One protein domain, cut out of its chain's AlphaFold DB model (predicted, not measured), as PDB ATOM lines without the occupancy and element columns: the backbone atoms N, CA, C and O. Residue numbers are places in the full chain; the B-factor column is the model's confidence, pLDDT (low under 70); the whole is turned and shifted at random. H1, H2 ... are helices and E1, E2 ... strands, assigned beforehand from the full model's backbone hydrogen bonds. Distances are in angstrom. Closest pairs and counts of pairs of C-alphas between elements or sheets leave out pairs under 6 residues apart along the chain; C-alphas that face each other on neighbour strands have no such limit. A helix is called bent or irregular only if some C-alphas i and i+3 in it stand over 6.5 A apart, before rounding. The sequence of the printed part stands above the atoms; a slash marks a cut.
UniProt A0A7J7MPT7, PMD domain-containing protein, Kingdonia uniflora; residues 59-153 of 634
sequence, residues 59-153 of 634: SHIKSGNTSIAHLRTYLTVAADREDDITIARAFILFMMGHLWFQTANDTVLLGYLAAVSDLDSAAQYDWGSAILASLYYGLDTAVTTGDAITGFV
ATOM      1  N   SER A  59    -177.145  28.030  29.773       58.19
ATOM      2  CA  SER A  59    -178.340  27.290  30.199       58.19
ATOM      3  C   SER A  59    -179.367  28.131  30.961       58.19
ATOM      4  O   SER A  59    -180.513  27.705  31.095       58.19
ATOM      5  N   HIS A  60    -178.971  29.300  31.466       63.03
ATOM      6  CA  HIS A  60    -179.847  30.198  32.226       63.03
ATOM      7  C   HIS A  60    -180.619  31.190  31.350       63.03
ATOM      8  O   HIS A  60    -181.534  31.844  31.845       63.03
ATOM      9  N   ILE A  61    -180.290  31.260  30.056       74.19
ATOM     10  CA  ILE A  61    -180.964  32.122  29.090       74.19
ATOM     11  C   ILE A  61    -182.046  31.303  28.389       74.19
ATOM     12  O   ILE A  61    -181.749  30.367  27.643       74.19
ATOM     13  N   LYS A  62    -183.311  31.650  28.622       72.75
ATOM     14  CA  LYS A  62    -184.461  31.034  27.948       72.75
ATOM     15  C   LYS A  62    -185.222  32.119  27.206       72.75
ATOM     16  O   LYS A  62    -185.566  33.121  27.814       72.75
ATOM     17  N   SER A  63    -185.448  31.918  25.904       77.06
ATOM     18  CA  SER A  63    -186.235  32.828  25.049       77.06
ATOM     19  C   SER A  63    -185.839  34.310  25.166       77.06
ATOM     20  O   SER A  63    -186.704  35.170  25.245       77.06
ATOM     21  N   GLY A  64    -184.537  34.608  25.239       84.75
ATOM     22  CA  GLY A  64    -184.045  35.985  25.396       84.75
ATOM     23  C   GLY A  64    -184.159  36.556  26.813       84.75
ATOM     24  O   GLY A  64    -183.711  37.671  27.046       84.75
ATOM     25  N   ASN A  65    -184.678  35.796  27.775       88.25
ATOM     26  CA  ASN A  65    -184.778  36.196  29.172       88.25
ATOM     27  C   ASN A  65    -183.699  35.527  30.022       88.25
ATOM     28  O   ASN A  65    -183.299  34.387  29.772       88.25
ATOM     29  N   THR A  66    -183.281  36.220  31.076       91.19
ATOM     30  CA  THR A  66    -182.465  35.670  32.161       91.19
ATOM     31  C   THR A  66    -183.243  35.717  33.471       91.19
ATOM     32  O   THR A  66    -184.118  36.560  33.665       91.19
ATOM     33  N   SER A  67    -182.960  34.784  34.374       92.62
ATOM     34  CA  SER A  67    -183.594  34.763  35.693       92.62
ATOM     35  C   SER A  67    -182.961  35.802  36.616       92.62
ATOM     36  O   SER A  67    -181.738  35.932  36.675       92.62
ATOM     37  N   ILE A  68    -183.786  36.478  37.412       92.38
ATOM     38  CA  ILE A  68    -183.337  37.411  38.453       92.38
ATOM     39  C   ILE A  68    -182.444  36.697  39.478       92.38
ATOM     40  O   ILE A  68    -181.437  37.246  39.920       92.38
ATOM     41  N   ALA A  69    -182.751  35.436  39.808       90.69
ATOM     42  CA  ALA A  69    -181.918  34.626  40.695       90.69
ATOM     43  C   ALA A  69    -180.507  34.420  40.122       90.69
ATOM     44  O   ALA A  69    -179.525  34.485  40.859       90.69
ATOM     45  N   HIS A  70    -180.403  34.232  38.803       89.56
ATOM     46  CA  HIS A  70    -179.115  34.104  38.128       89.56
ATOM     47  C   HIS A  70    -178.319  35.411  38.180       89.56
ATOM     48  O   HIS A  70    -177.138  35.378  38.516       89.56
ATOM     49  N   LEU A  71    -178.965  36.555  37.932       91.12
ATOM     50  CA  LEU A  71    -178.322  37.868  38.056       91.12
ATOM     51  C   LEU A  71    -177.858  38.151  39.486       91.12
ATOM     52  O   LEU A  71    -176.752  38.644  39.681       91.12
ATOM     53  N   ARG A  72    -178.643  37.765  40.499       91.56
ATOM     54  CA  ARG A  72    -178.224  37.867  41.902       91.56
ATOM     55  C   ARG A  72    -176.957  37.052  42.167       91.56
ATOM     56  O   ARG A  72    -176.026  37.569  42.774       91.56
ATOM     57  N   THR A  73    -176.895  35.801  41.707       91.00
ATOM     58  CA  THR A  73    -175.682  34.978  41.848       91.00
ATOM     59  C   THR A  73    -174.503  35.582  41.089       91.00
ATOM     60  O   THR A  73    -173.402  35.649  41.630       91.00
ATOM     61  N   TYR A  74    -174.727  36.065  39.869       89.81
ATOM     62  CA  TYR A  74    -173.699  36.723  39.074       89.81
ATOM     63  C   TYR A  74    -173.104  37.928  39.809       89.81
ATOM     64  O   TYR A  74    -171.896  37.962  40.011       89.81
ATOM     65  N   LEU A  75    -173.938  38.837  40.323       90.38
ATOM     66  CA  LEU A  75    -173.490  40.018  41.069       90.38
ATOM     67  C   LEU A  75    -172.640  39.660  42.298       90.38
ATOM     68  O   LEU A  75    -171.660  40.341  42.584       90.38
ATOM     69  N   THR A  76    -172.950  38.559  42.994       88.25
ATOM     70  CA  THR A  76    -172.134  38.107  44.140       88.25
ATOM     71  C   THR A  76    -170.755  37.571  43.751       88.25
ATOM     72  O   THR A  76    -169.843  37.587  44.574       88.25
ATOM     73  N   VAL A  77    -170.596  37.078  42.521       87.81
ATOM     74  CA  VAL A  77    -169.332  36.515  42.018       87.81
ATOM     75  C   VAL A  77    -168.517  37.565  41.257       87.81
ATOM     76  O   VAL A  77    -167.290  37.566  41.352       87.81
ATOM     77  N   ALA A  78    -169.193  38.449  40.523       83.50
ATOM     78  CA  ALA A  78    -168.598  39.477  39.674       83.50
ATOM     79  C   ALA A  78    -167.922  40.595  40.477       83.50
ATOM     80  O   ALA A  78    -166.936  41.149  40.002       83.50
ATOM     81  N   ALA A  79    -168.375  40.855  41.711       77.00
ATOM     82  CA  ALA A  79    -167.862  41.926  42.571       77.00
ATOM     83  C   ALA A  79    -166.332  41.926  42.769       77.00
ATOM     84  O   ALA A  79    -165.748  42.979  42.984       77.00
ATOM     85  N   ASP A  80    -165.680  40.759  42.688       76.81
ATOM     86  CA  ASP A  80    -164.225  40.625  42.861       76.81
ATOM     87  C   ASP A  80    -163.458  40.468  41.524       76.81
ATOM     88  O   ASP A  80    -162.230  40.356  41.536       76.81
ATOM     89  N   ARG A  81    -164.149  40.349  40.377       78.56
ATOM     90  CA  ARG A  81    -163.565  39.828  39.121       78.56
ATOM     91  C   ARG A  81    -163.785  40.693  37.886       78.56
ATOM     92  O   ARG A  81    -163.029  40.540  36.929       78.56
ATOM     93  N   GLU A  82    -164.820  41.517  37.880       83.25
ATOM     94  CA  GLU A  82    -165.230  42.290  36.709       83.25
ATOM     95  C   GLU A  82    -165.005  43.784  36.916       83.25
ATOM     96  O   GLU A  82    -164.758  44.240  38.029       83.25
ATOM     97  N   ASP A  83    -165.044  44.532  35.820       88.12
ATOM     98  CA  ASP A  83    -164.985  45.985  35.835       88.12
ATOM     99  C   ASP A  83    -166.284  46.590  36.387       88.12
ATOM    100  O   ASP A  83    -167.381  46.048  36.210       88.12
ATOM    101  N   ASP A  84    -166.156  47.759  37.019       87.75
ATOM    102  CA  ASP A  84    -167.266  48.456  37.675       87.75
ATOM    103  C   ASP A  84    -168.439  48.723  36.720       87.75
ATOM    104  O   ASP A  84    -169.600  48.649  37.122       87.75
ATOM    105  N   ILE A  85    -168.155  48.966  35.434       88.38
ATOM    106  CA  ILE A  85    -169.175  49.213  34.408       88.38
ATOM    107  C   ILE A  85    -170.002  47.949  34.154       88.38
ATOM    108  O   ILE A  85    -171.232  48.017  34.105       88.38
ATOM    109  N   THR A  86    -169.372  46.781  34.020       88.81
ATOM    110  CA  THR A  86    -170.104  45.518  33.836       88.81
ATOM    111  C   THR A  86    -170.953  45.186  35.060       88.81
ATOM    112  O   THR A  86    -172.121  44.808  34.913       88.81
ATOM    113  N   ILE A  87    -170.420  45.412  36.265       90.56
ATOM    114  CA  ILE A  87    -171.169  45.238  37.516       90.56
ATOM    115  C   ILE A  87    -172.369  46.193  37.556       90.56
ATOM    116  O   ILE A  87    -173.483  45.754  37.852       90.56
ATOM    117  N   ALA A  88    -172.182  47.468  37.202       91.31
ATOM    118  CA  ALA A  88    -173.252  48.461  37.152       91.31
ATOM    119  C   ALA A  88    -174.356  48.061  36.162       91.31
ATOM    120  O   ALA A  88    -175.533  48.058  36.521       91.31
ATOM    121  N   ARG A  89    -174.001  47.629  34.945       92.56
ATOM    122  CA  ARG A  89    -174.975  47.157  33.943       92.56
ATOM    123  C   ARG A  89    -175.759  45.942  34.428       92.56
ATOM    124  O   ARG A  89    -176.982  45.898  34.290       92.56
ATOM    125  N   ALA A  90    -175.077  44.959  35.016       92.00
ATOM    126  CA  ALA A  90    -175.725  43.774  35.570       92.00
ATOM    127  C   ALA A  90    -176.644  44.124  36.749       92.00
ATOM    128  O   ALA A  90    -177.720  43.538  36.889       92.00
ATOM    129  N   PHE A  91    -176.248  45.099  37.570       93.50
ATOM    130  CA  PHE A  91    -177.051  45.596  38.680       93.50
ATOM    131  C   PHE A  91    -178.301  46.328  38.188       93.50
ATOM    132  O   PHE A  91    -179.397  46.033  38.661       93.50
ATOM    133  N   ILE A  92    -178.180  47.211  37.193       93.81
ATOM    134  CA  ILE A  92    -179.334  47.898  36.599       93.81
ATOM    135  C   ILE A  92    -180.281  46.882  35.954       93.81
ATOM    136  O   ILE A  92    -181.485  46.942  36.187       93.81
ATOM    137  N   LEU A  93    -179.762  45.888  35.228       94.38
ATOM    138  CA  LEU A  93    -180.590  44.822  34.660       94.38
ATOM    139  C   LEU A  93    -181.305  44.004  35.748       94.38
ATOM    140  O   LEU A  93    -182.468  43.625  35.592       94.38
ATOM    141  N   PHE A  94    -180.629  43.731  36.864       94.38
ATOM    142  CA  PHE A  94    -181.249  43.099  38.024       94.38
ATOM    143  C   PHE A  94    -182.391  43.965  38.576       94.38
ATOM    144  O   PHE A  94    -183.482  43.443  38.791       94.38
ATOM    145  N   MET A  95    -182.179  45.273  38.744       93.69
ATOM    146  CA  MET A  95    -183.199  46.218  39.219       93.69
ATOM    147  C   MET A  95    -184.387  46.317  38.260       93.69
ATOM    148  O   MET A  95    -185.537  46.287  38.696       93.69
ATOM    149  N   MET A  96    -184.121  46.336  36.953       93.81
ATOM    150  CA  MET A  96    -185.137  46.290  35.907       93.81
ATOM    151  C   MET A  96    -186.035  45.066  36.044       93.81
ATOM    152  O   MET A  96    -187.251  45.190  36.027       93.81
ATOM    153  N   GLY A  97    -185.441  43.886  36.212       92.19
ATOM    154  CA  GLY A  97    -186.192  42.647  36.390       92.19
ATOM    155  C   GLY A  97    -186.922  42.552  37.719       92.19
ATOM    156  O   GLY A  97    -188.010  41.993  37.788       92.19
ATOM    157  N   HIS A  98    -186.296  43.045  38.782       91.12
ATOM    158  CA  HIS A  98    -186.766  42.829  40.143       91.12
ATOM    159  C   HIS A  98    -187.812  43.843  40.595       91.12
ATOM    160  O   HIS A  98    -188.664  43.494  41.406       91.12
ATOM    161  N   LEU A  99    -187.741  45.074  40.090       90.00
ATOM    162  CA  LEU A  99    -188.594  46.173  40.531       90.00
ATOM    163  C   LEU A  99    -189.398  46.756  39.370       90.00
ATOM    164  O   LEU A  99    -190.620  46.751  39.409       90.00
ATOM    165  N   TRP A 100    -188.731  47.255  38.334       90.44
ATOM    166  CA  TRP A 100    -189.374  48.095  37.314       90.44
ATOM    167  C   TRP A 100    -190.315  47.325  36.384       90.44
ATOM    168  O   TRP A 100    -191.443  47.742  36.138       90.44
ATOM    169  N   PHE A 101    -189.852  46.176  35.907       92.62
ATOM    170  CA  PHE A 101    -190.515  45.322  34.926       92.62
ATOM    171  C   PHE A 101    -190.717  43.920  35.501       92.62
ATOM    172  O   PHE A 101    -190.451  42.917  34.834       92.62
ATOM    173  N   GLN A 102    -191.126  43.845  36.770       89.94
ATOM    174  CA  GLN A 102    -191.294  42.571  37.454       89.94
ATOM    175  C   GLN A 102    -192.307  41.699  36.713       89.94
ATOM    176  O   GLN A 102    -193.439  42.106  36.467       89.94
ATOM    177  N   THR A 103    -191.897  40.481  36.367       88.50
ATOM    178  CA  THR A 103    -192.749  39.484  35.713       88.50
ATOM    179  C   THR A 103    -193.106  38.370  36.689       88.50
ATOM    180  O   THR A 103    -192.349  38.088  37.615       88.50
ATOM    181  N   ALA A 104    -194.216  37.665  36.451       84.81
ATOM    182  CA  ALA A 104    -194.641  36.543  37.299       84.81
ATOM    183  C   ALA A 104    -193.612  35.393  37.375       84.81
ATOM    184  O   ALA A 104    -193.650  34.581  38.295       84.81
ATOM    185  N   ASN A 105    -192.687  35.322  36.412       86.56
ATOM    186  CA  ASN A 105    -191.671  34.275  36.319       86.56
ATOM    187  C   ASN A 105    -190.311  34.673  36.922       86.56
ATOM    188  O   ASN A 105    -189.352  33.916  36.764       86.56
ATOM    189  N   ASP A 106    -190.196  35.846  37.555       89.25
ATOM    190  CA  ASP A 106    -188.928  36.392  38.062       89.25
ATOM    191  C   ASP A 106    -187.807  36.370  37.003       89.25
ATOM    192  O   ASP A 106    -186.657  35.964  37.232       89.25
ATOM    193  N   THR A 107    -188.165  36.797  35.793       92.00
ATOM    194  CA  THR A 107    -187.246  36.917  34.659       92.00
ATOM    195  C   THR A 107    -187.187  38.338  34.133       92.00
ATOM    196  O   THR A 107    -188.170  39.072  34.200       92.00
ATOM    197  N   VAL A 108    -186.045  38.686  33.545       93.25
ATOM    198  CA  VAL A 108    -185.821  39.951  32.851       93.25
ATOM    199  C   VAL A 108    -185.352  39.700  31.429       93.25
ATOM    200  O   VAL A 108    -184.582  38.771  31.165       93.25
ATOM    201  N   LEU A 109    -185.830  40.532  30.513       91.25
ATOM    202  CA  LEU A 109    -185.467  40.470  29.109       91.25
ATOM    203  C   LEU A 109    -184.034  40.970  28.918       91.25
ATOM    204  O   LEU A 109    -183.710  42.106  29.255       91.25
ATOM    205  N   LEU A 110    -183.170  40.135  28.335       89.62
ATOM    206  CA  LEU A 110    -181.781  40.505  28.043       89.62
ATOM    207  C   LEU A 110    -181.685  41.632  27.017       89.62
ATOM    208  O   LEU A 110    -180.655  42.289  26.956       89.62
ATOM    209  N   GLY A 111    -182.746  41.891  26.247       88.62
ATOM    210  CA  GLY A 111    -182.829  43.051  25.359       88.62
ATOM    211  C   GLY A 111    -182.571  44.377  26.083       88.62
ATOM    212  O   GLY A 111    -181.998  45.285  25.488       88.62
ATOM    213  N   TYR A 112    -182.872  44.467  27.384       91.38
ATOM    214  CA  TYR A 112    -182.546  45.652  28.178       91.38
ATOM    215  C   TYR A 112    -181.041  45.888  28.344       91.38
ATOM    216  O   TYR A 112    -180.646  47.034  28.530       91.38
ATOM    217  N   LEU A 113    -180.182  44.868  28.190       90.00
ATOM    218  CA  LEU A 113    -178.726  45.069  28.159       90.00
ATOM    219  C   LEU A 113    -178.291  45.992  27.027       90.00
ATOM    220  O   LEU A 113    -177.294  46.684  27.175       90.00
ATOM    221  N   ALA A 114    -179.026  46.013  25.914       88.75
ATOM    222  CA  ALA A 114    -178.755  46.951  24.834       88.75
ATOM    223  C   ALA A 114    -179.031  48.389  25.280       88.75
ATOM    224  O   ALA A 114    -178.227  49.279  25.025       88.75
ATOM    225  N   ALA A 115    -180.135  48.593  26.003       88.38
ATOM    226  CA  ALA A 115    -180.518  49.899  26.519       88.38
ATOM    227  C   ALA A 115    -179.554  50.400  27.606       88.38
ATOM    228  O   ALA A 115    -179.286  51.589  27.661       88.38
ATOM    229  N   VAL A 116    -178.983  49.508  28.422       92.31
ATOM    230  CA  VAL A 116    -177.976  49.871  29.440       92.31
ATOM    231  C   VAL A 116    -176.535  49.664  28.962       92.31
ATOM    232  O   VAL A 116    -175.601  49.710  29.762       92.31
ATOM    233  N   SER A 117    -176.329  49.397  27.669       90.56
ATOM    234  CA  SER A 117    -174.985  49.201  27.119       90.56
ATOM    235  C   SER A 117    -174.178  50.489  27.190       90.56
ATOM    236  O   SER A 117    -173.006  50.446  27.534       90.56
ATOM    237  N   ASP A 118    -174.808  51.633  26.976       91.69
ATOM    238  CA  ASP A 118    -174.234  52.937  27.255       91.69
ATOM    239  C   ASP A 118    -175.011  53.578  28.404       91.69
ATOM    240  O   ASP A 118    -176.211  53.824  28.281       91.69
ATOM    241  N   LEU A 119    -174.343  53.782  29.542       89.31
ATOM    242  CA  LEU A 119    -174.985  54.315  30.745       89.31
ATOM    243  C   LEU A 119    -175.330  55.800  30.592       89.31
ATOM    244  O   LEU A 119    -176.335  56.236  31.153       89.31
ATOM    245  N   ASP A 120    -174.563  56.537  29.787       89.44
ATOM    246  CA  ASP A 120    -174.803  57.958  29.537       89.44
ATOM    247  C   ASP A 120    -176.068  58.141  28.692       89.44
ATOM    248  O   ASP A 120    -176.952  58.926  29.035       89.44
ATOM    249  N   SER A 121    -176.220  57.327  27.643       88.56
ATOM    250  CA  SER A 121    -177.467  57.251  26.872       88.56
ATOM    251  C   SER A 121    -178.629  56.707  27.707       88.56
ATOM    252  O   SER A 121    -179.748  57.214  27.618       88.56
ATOM    253  N   ALA A 122    -178.388  55.697  28.552       89.00
ATOM    254  CA  ALA A 122    -179.429  55.117  29.397       89.00
ATOM    255  C   ALA A 122    -180.034  56.145  30.359       89.00
ATOM    256  O   ALA A 122    -181.233  56.088  30.624       89.00
ATOM    257  N   ALA A 123    -179.242  57.095  30.862       84.12
ATOM    258  CA  ALA A 123    -179.729  58.169  31.726       84.12
ATOM    259  C   ALA A 123    -180.714  59.121  31.019       84.12
ATOM    260  O   ALA A 123    -181.515  59.772  31.685       84.12
ATOM    261  N   GLN A 124    -180.683  59.185  29.684       86.19
ATOM    262  CA  GLN A 124    -181.550  60.052  28.879       86.19
ATOM    263  C   GLN A 124    -182.890  59.399  28.517       86.19
ATOM    264  O   GLN A 124    -183.792  60.074  28.017       86.19
ATOM    265  N   TYR A 125    -183.045  58.092  28.744       87.50
ATOM    266  CA  TYR A 125    -184.290  57.398  28.438       87.50
ATOM    267  C   TYR A 125    -185.388  57.706  29.451       87.50
ATOM    268  O   TYR A 125    -185.159  57.813  30.657       87.50
ATOM    269  N   ASP A 126    -186.624  57.760  28.956       88.19
ATOM    270  CA  ASP A 126    -187.806  57.900  29.797       88.19
ATOM    271  C   ASP A 126    -188.211  56.560  30.429       88.19
ATOM    272  O   ASP A 126    -189.175  55.890  30.039       88.19
ATOM    273  N   TRP A 127    -187.443  56.161  31.441       88.88
ATOM    274  CA  TRP A 127    -187.751  54.987  32.251       88.88
ATOM    275  C   TRP A 127    -189.080  55.123  32.990       88.88
ATOM    276  O   TRP A 127    -189.747  54.115  33.203       88.88
ATOM    277  N   GLY A 128    -189.477  56.345  33.360       86.31
ATOM    278  CA  GLY A 128    -190.707  56.608  34.106       86.31
ATOM    279  C   GLY A 128    -191.938  56.143  33.338       86.31
ATOM    280  O   GLY A 128    -192.713  55.332  33.849       86.31
ATOM    281  N   SER A 129    -192.071  56.578  32.085       84.12
ATOM    282  CA  SER A 129    -193.186  56.173  31.223       84.12
ATOM    283  C   SER A 129    -193.153  54.682  30.888       84.12
ATOM    284  O   SER A 129    -194.198  54.032  30.893       84.12
ATOM    285  N   ALA A 130    -191.971  54.094  30.667       87.75
ATOM    286  CA  ALA A 130    -191.847  52.654  30.426       87.75
ATOM    287  C   ALA A 130    -192.291  51.818  31.643       87.75
ATOM    288  O   ALA A 130    -193.038  50.847  31.500       87.75
ATOM    289  N   ILE A 131    -191.863  52.212  32.847       90.25
ATOM    290  CA  ILE A 131    -192.261  51.586  34.115       90.25
ATOM    291  C   ILE A 131    -193.774  51.690  34.307       90.25
ATOM    292  O   ILE A 131    -194.431  50.707  34.658       90.25
ATOM    293  N   LEU A 132    -194.330  52.871  34.046       87.81
ATOM    294  CA  LEU A 132    -195.751  53.146  34.179       87.81
ATOM    295  C   LEU A 132    -196.592  52.310  33.206       87.81
ATOM    296  O   LEU A 132    -197.557  51.670  33.619       87.81
ATOM    297  N   ALA A 133    -196.186  52.250  31.936       89.25
ATOM    298  CA  ALA A 133    -196.827  51.411  30.929       89.25
ATOM    299  C   ALA A 133    -196.789  49.927  31.326       89.25
ATOM    300  O   ALA A 133    -197.802  49.233  31.232       89.25
ATOM    301  N   SER A 134    -195.651  49.449  31.844       91.31
ATOM    302  CA  SER A 134    -195.526  48.075  32.340       91.31
ATOM    303  C   SER A 134    -196.450  47.790  33.524       91.31
ATOM    304  O   SER A 134    -196.998  46.691  33.604       91.31
ATOM    305  N   LEU A 135    -196.618  48.743  34.443       91.62
ATOM    306  CA  LEU A 135    -197.542  48.606  35.566       91.62
ATOM    307  C   LEU A 135    -198.995  48.567  35.083       91.62
ATOM    308  O   LEU A 135    -199.751  47.703  35.517       91.62
ATOM    309  N   TYR A 136    -199.389  49.458  34.169       91.50
ATOM    310  CA  TYR A 136    -200.746  49.462  33.618       91.50
ATOM    311  C   TYR A 136    -201.077  48.169  32.884       91.50
ATOM    312  O   TYR A 136    -202.137  47.595  33.121       91.50
ATOM    313  N   TYR A 137    -200.150  47.662  32.073       91.19
ATOM    314  CA  TYR A 137    -200.298  46.356  31.443       91.19
ATOM    315  C   TYR A 137    -200.453  45.234  32.483       91.19
ATOM    316  O   TYR A 137    -201.309  44.358  32.343       91.19
ATOM    317  N   GLY A 138    -199.654  45.270  33.552       91.25
ATOM    318  CA  GLY A 138    -199.725  44.289  34.631       91.25
ATOM    319  C   GLY A 138    -201.033  44.335  35.420       91.25
ATOM    320  O   GLY A 138    -201.557  43.283  35.785       91.25
ATOM    321  N   LEU A 139    -201.587  45.528  35.649       90.56
ATOM    322  CA  LEU A 139    -202.896  45.724  36.275       90.56
ATOM    323  C   LEU A 139    -204.032  45.221  35.383       90.56
ATOM    324  O   LEU A 139    -204.889  44.481  35.859       90.56
ATOM    325  N   ASP A 140    -204.027  45.589  34.101       91.50
ATOM    326  CA  ASP A 140    -205.044  45.163  33.135       91.50
ATOM    327  C   ASP A 140    -205.063  43.636  32.980       91.50
ATOM    328  O   ASP A 140    -206.117  42.998  33.041       91.50
ATOM    329  N   THR A 141    -203.874  43.032  32.897       89.69
ATOM    330  CA  THR A 141    -203.719  41.574  32.865       89.69
ATOM    331  C   THR A 141    -204.276  40.944  34.139       89.69
ATOM    332  O   THR A 141    -205.098  40.038  34.050       89.69
ATOM    333  N   ALA A 142    -203.899  41.445  35.319       90.81
ATOM    334  CA  ALA A 142    -204.378  40.905  36.591       90.81
ATOM    335  C   ALA A 142    -205.908  40.988  36.734       90.81
ATOM    336  O   ALA A 142    -206.528  40.055  37.240       90.81
ATOM    337  N   VAL A 143    -206.534  42.067  36.254       89.62
ATOM    338  CA  VAL A 143    -208.000  42.212  36.252       89.62
ATOM    339  C   VAL A 143    -208.653  41.248  35.260       89.62
ATOM    340  O   VAL A 143    -209.679  40.643  35.575       89.62
ATOM    341  N   THR A 144    -208.063  41.081  34.077       90.94
ATOM    342  CA  THR A 144    -208.644  40.282  32.990       90.94
ATOM    343  C   THR A 144    -208.479  38.778  33.208       90.94
ATOM    344  O   THR A 144    -209.405  38.009  32.942       90.94
ATOM    345  N   THR A 145    -207.312  38.333  33.679       90.69
ATOM    346  CA  THR A 145    -206.983  36.905  33.829       90.69
ATOM    347  C   THR A 145    -207.080  36.409  35.269       90.69
ATOM    348  O   THR A 145    -207.206  35.203  35.483       90.69
ATOM    349  N   GLY A 146    -207.057  37.310  36.257       88.31
ATOM    350  CA  GLY A 146    -206.936  36.958  37.674       88.31
ATOM    351  C   GLY A 146    -205.514  36.564  38.092       88.31
ATOM    352  O   GLY A 146    -205.339  36.017  39.182       88.31
ATOM    353  N   ASP A 147    -204.514  36.802  37.237       88.25
ATOM    354  CA  ASP A 147    -203.109  36.518  37.538       88.25
ATOM    355  C   ASP A 147    -202.504  37.532  38.525       88.25
ATOM    356  O   ASP A 147    -203.101  38.548  38.889       88.25
ATOM    357  N   ALA A 148    -201.279  37.251  38.975       86.62
ATOM    358  CA  ALA A 148    -200.525  38.168  39.819       86.62
ATOM    359  C   ALA A 148    -200.256  39.503  39.102       86.62
ATOM    360  O   ALA A 148    -199.916  39.534  37.917       86.62
ATOM    361  N   ILE A 149    -200.343  40.603  39.854       89.38
ATOM    362  CA  ILE A 149    -199.997  41.938  39.360       89.38
ATOM    363  C   ILE A 149    -198.496  41.975  39.043       89.38
ATOM    364  O   ILE A 149    -197.669  41.565  39.858       89.38
ATOM    365  N   THR A 150    -198.162  42.468  37.853       91.50
ATOM    366  CA  THR A 150    -196.788  42.613  37.343       91.50
ATOM    367  C   THR A 150    -196.430  44.087  37.117       91.50
ATOM    368  O   THR A 150    -197.290  44.962  37.213       91.50
ATOM    369  N   GLY A 151    -195.153  44.376  36.855       91.38
ATOM    370  CA  GLY A 151    -194.616  45.739  36.784       91.38
ATOM    371  C   GLY A 151    -194.244  46.308  38.159       91.38
ATOM    372  O   GLY A 151    -194.090  45.569  39.132       91.38
ATOM    373  N   PHE A 152    -194.086  47.629  38.248       91.94
ATOM    374  CA  PHE A 152    -193.612  48.305  39.462       91.94
ATOM    375  C   PHE A 152    -194.723  48.526  40.497       91.94
ATOM    376  O   PHE A 152    -195.185  49.641  40.744       91.94
ATOM    377  N   VAL A 153    -195.166  47.435  41.122       88.50
ATOM    378  CA  VAL A 153    -196.289  47.415  42.078       88.50
ATOM    379  C   VAL A 153    -196.076  48.297  43.310       88.50
ATOM    380  O   VAL A 153    -197.046  48.746  43.919       88.50
TER     381      VAL A 153
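What this domain is: This is residues 59 to 153 of the 634 residues of the protein "PMD domain-containing protein" of Kingdonia uniflora (UniProt A0A7J7MPT7). A helical hairpin, H1 and H2 side by side, makes one end of the domain, with a very small sheet of two strands, E1 and E2, packed by H2's residues 93 to 100. The short helices H3 and H4 lie on the side of H2 away from H1, and the chain then runs into the long helix H5, which passes the end of H2 and runs on away from the hairpin to make the other end; residues 146 to 153 fold back beside H5. The printed part has 95 residues with five named helices and two named strands, in the order E1 H1 H2 E2 H3 H4 H5, and the class is mostly helix. The sheet has the order E1 - E2 and is antiparallel. The whole is compact, with a radius of gyration of the C-alphas of 14.1 A and spans of 45 by 32 by 21 A.

Where its parts are: E1 is residues 65 to 67, from C-alpha 65 at (-184.778, 36.196, 29.172), 6.8 A long. H1 is residues 68 to 78, 14.9 A. H2 is residues 84 to 100, 22.1 A, ending at C-alpha 100 at (-189.374, 48.095, 37.314); it is neither bent nor irregular, but only just: C-alphas 97 and 100 are 6.4 A apart. E2 is residues 107 to 109, 6.8 A. H3 is residues 112 to 115, 5.0 A, and H4 is residues 119 to 123, 6.2 A. H5 is residues 127 to 145, 26.4 A, ending at C-alpha 145 at (-206.983, 36.905, 33.829).

How they stand to each other: H1 and H2 touch and form a helical hairpin, at a shallow tilt of 20 degrees, opposite ways; their closest C-alphas are those of Leu 71 and Phe 94, 6.0 A apart. E1 and E2 are antiparallel neighbours at 148 degrees, with N 66 and O 108 within hydrogen-bond range at 2.9 A, and N 108 and O 66 also at 2.9 A. The closest C-alphas of H2 and E2 are those of Gly 97 and Val 108, 4.5 A apart. H2, with residues 89 to 93 alone, only just touches H3, with 3 pairs of C-alphas within 8 A, the closest those of Leu 93 and Leu 113 at 6.8 A. H4 is close to H2 but not clearly touching, the closest C-alphas being those of Arg 89 and Leu 119 at 7.8 A. H5 is close to H2 but not clearly touching, the closest C-alphas being those of Trp 100 and Ile 131 at 5.5 A; they run the same way at a steep tilt of 35.5 degrees, only just past shallow. H5 is apart from H1, H3 and H4. Every O i to N i+4 pair is within hydrogen-bond range in H1, H2, H4 and H5; H3 is too short for such a pair.

The domain as a whole: The C-alphas farthest apart are those of Asp 80 and Thr 144, at 45.5 A. The printed part has no cut, and no link is long. Mean pLDDT of the printed part is 88.3, with residues 59 to 60 under 70.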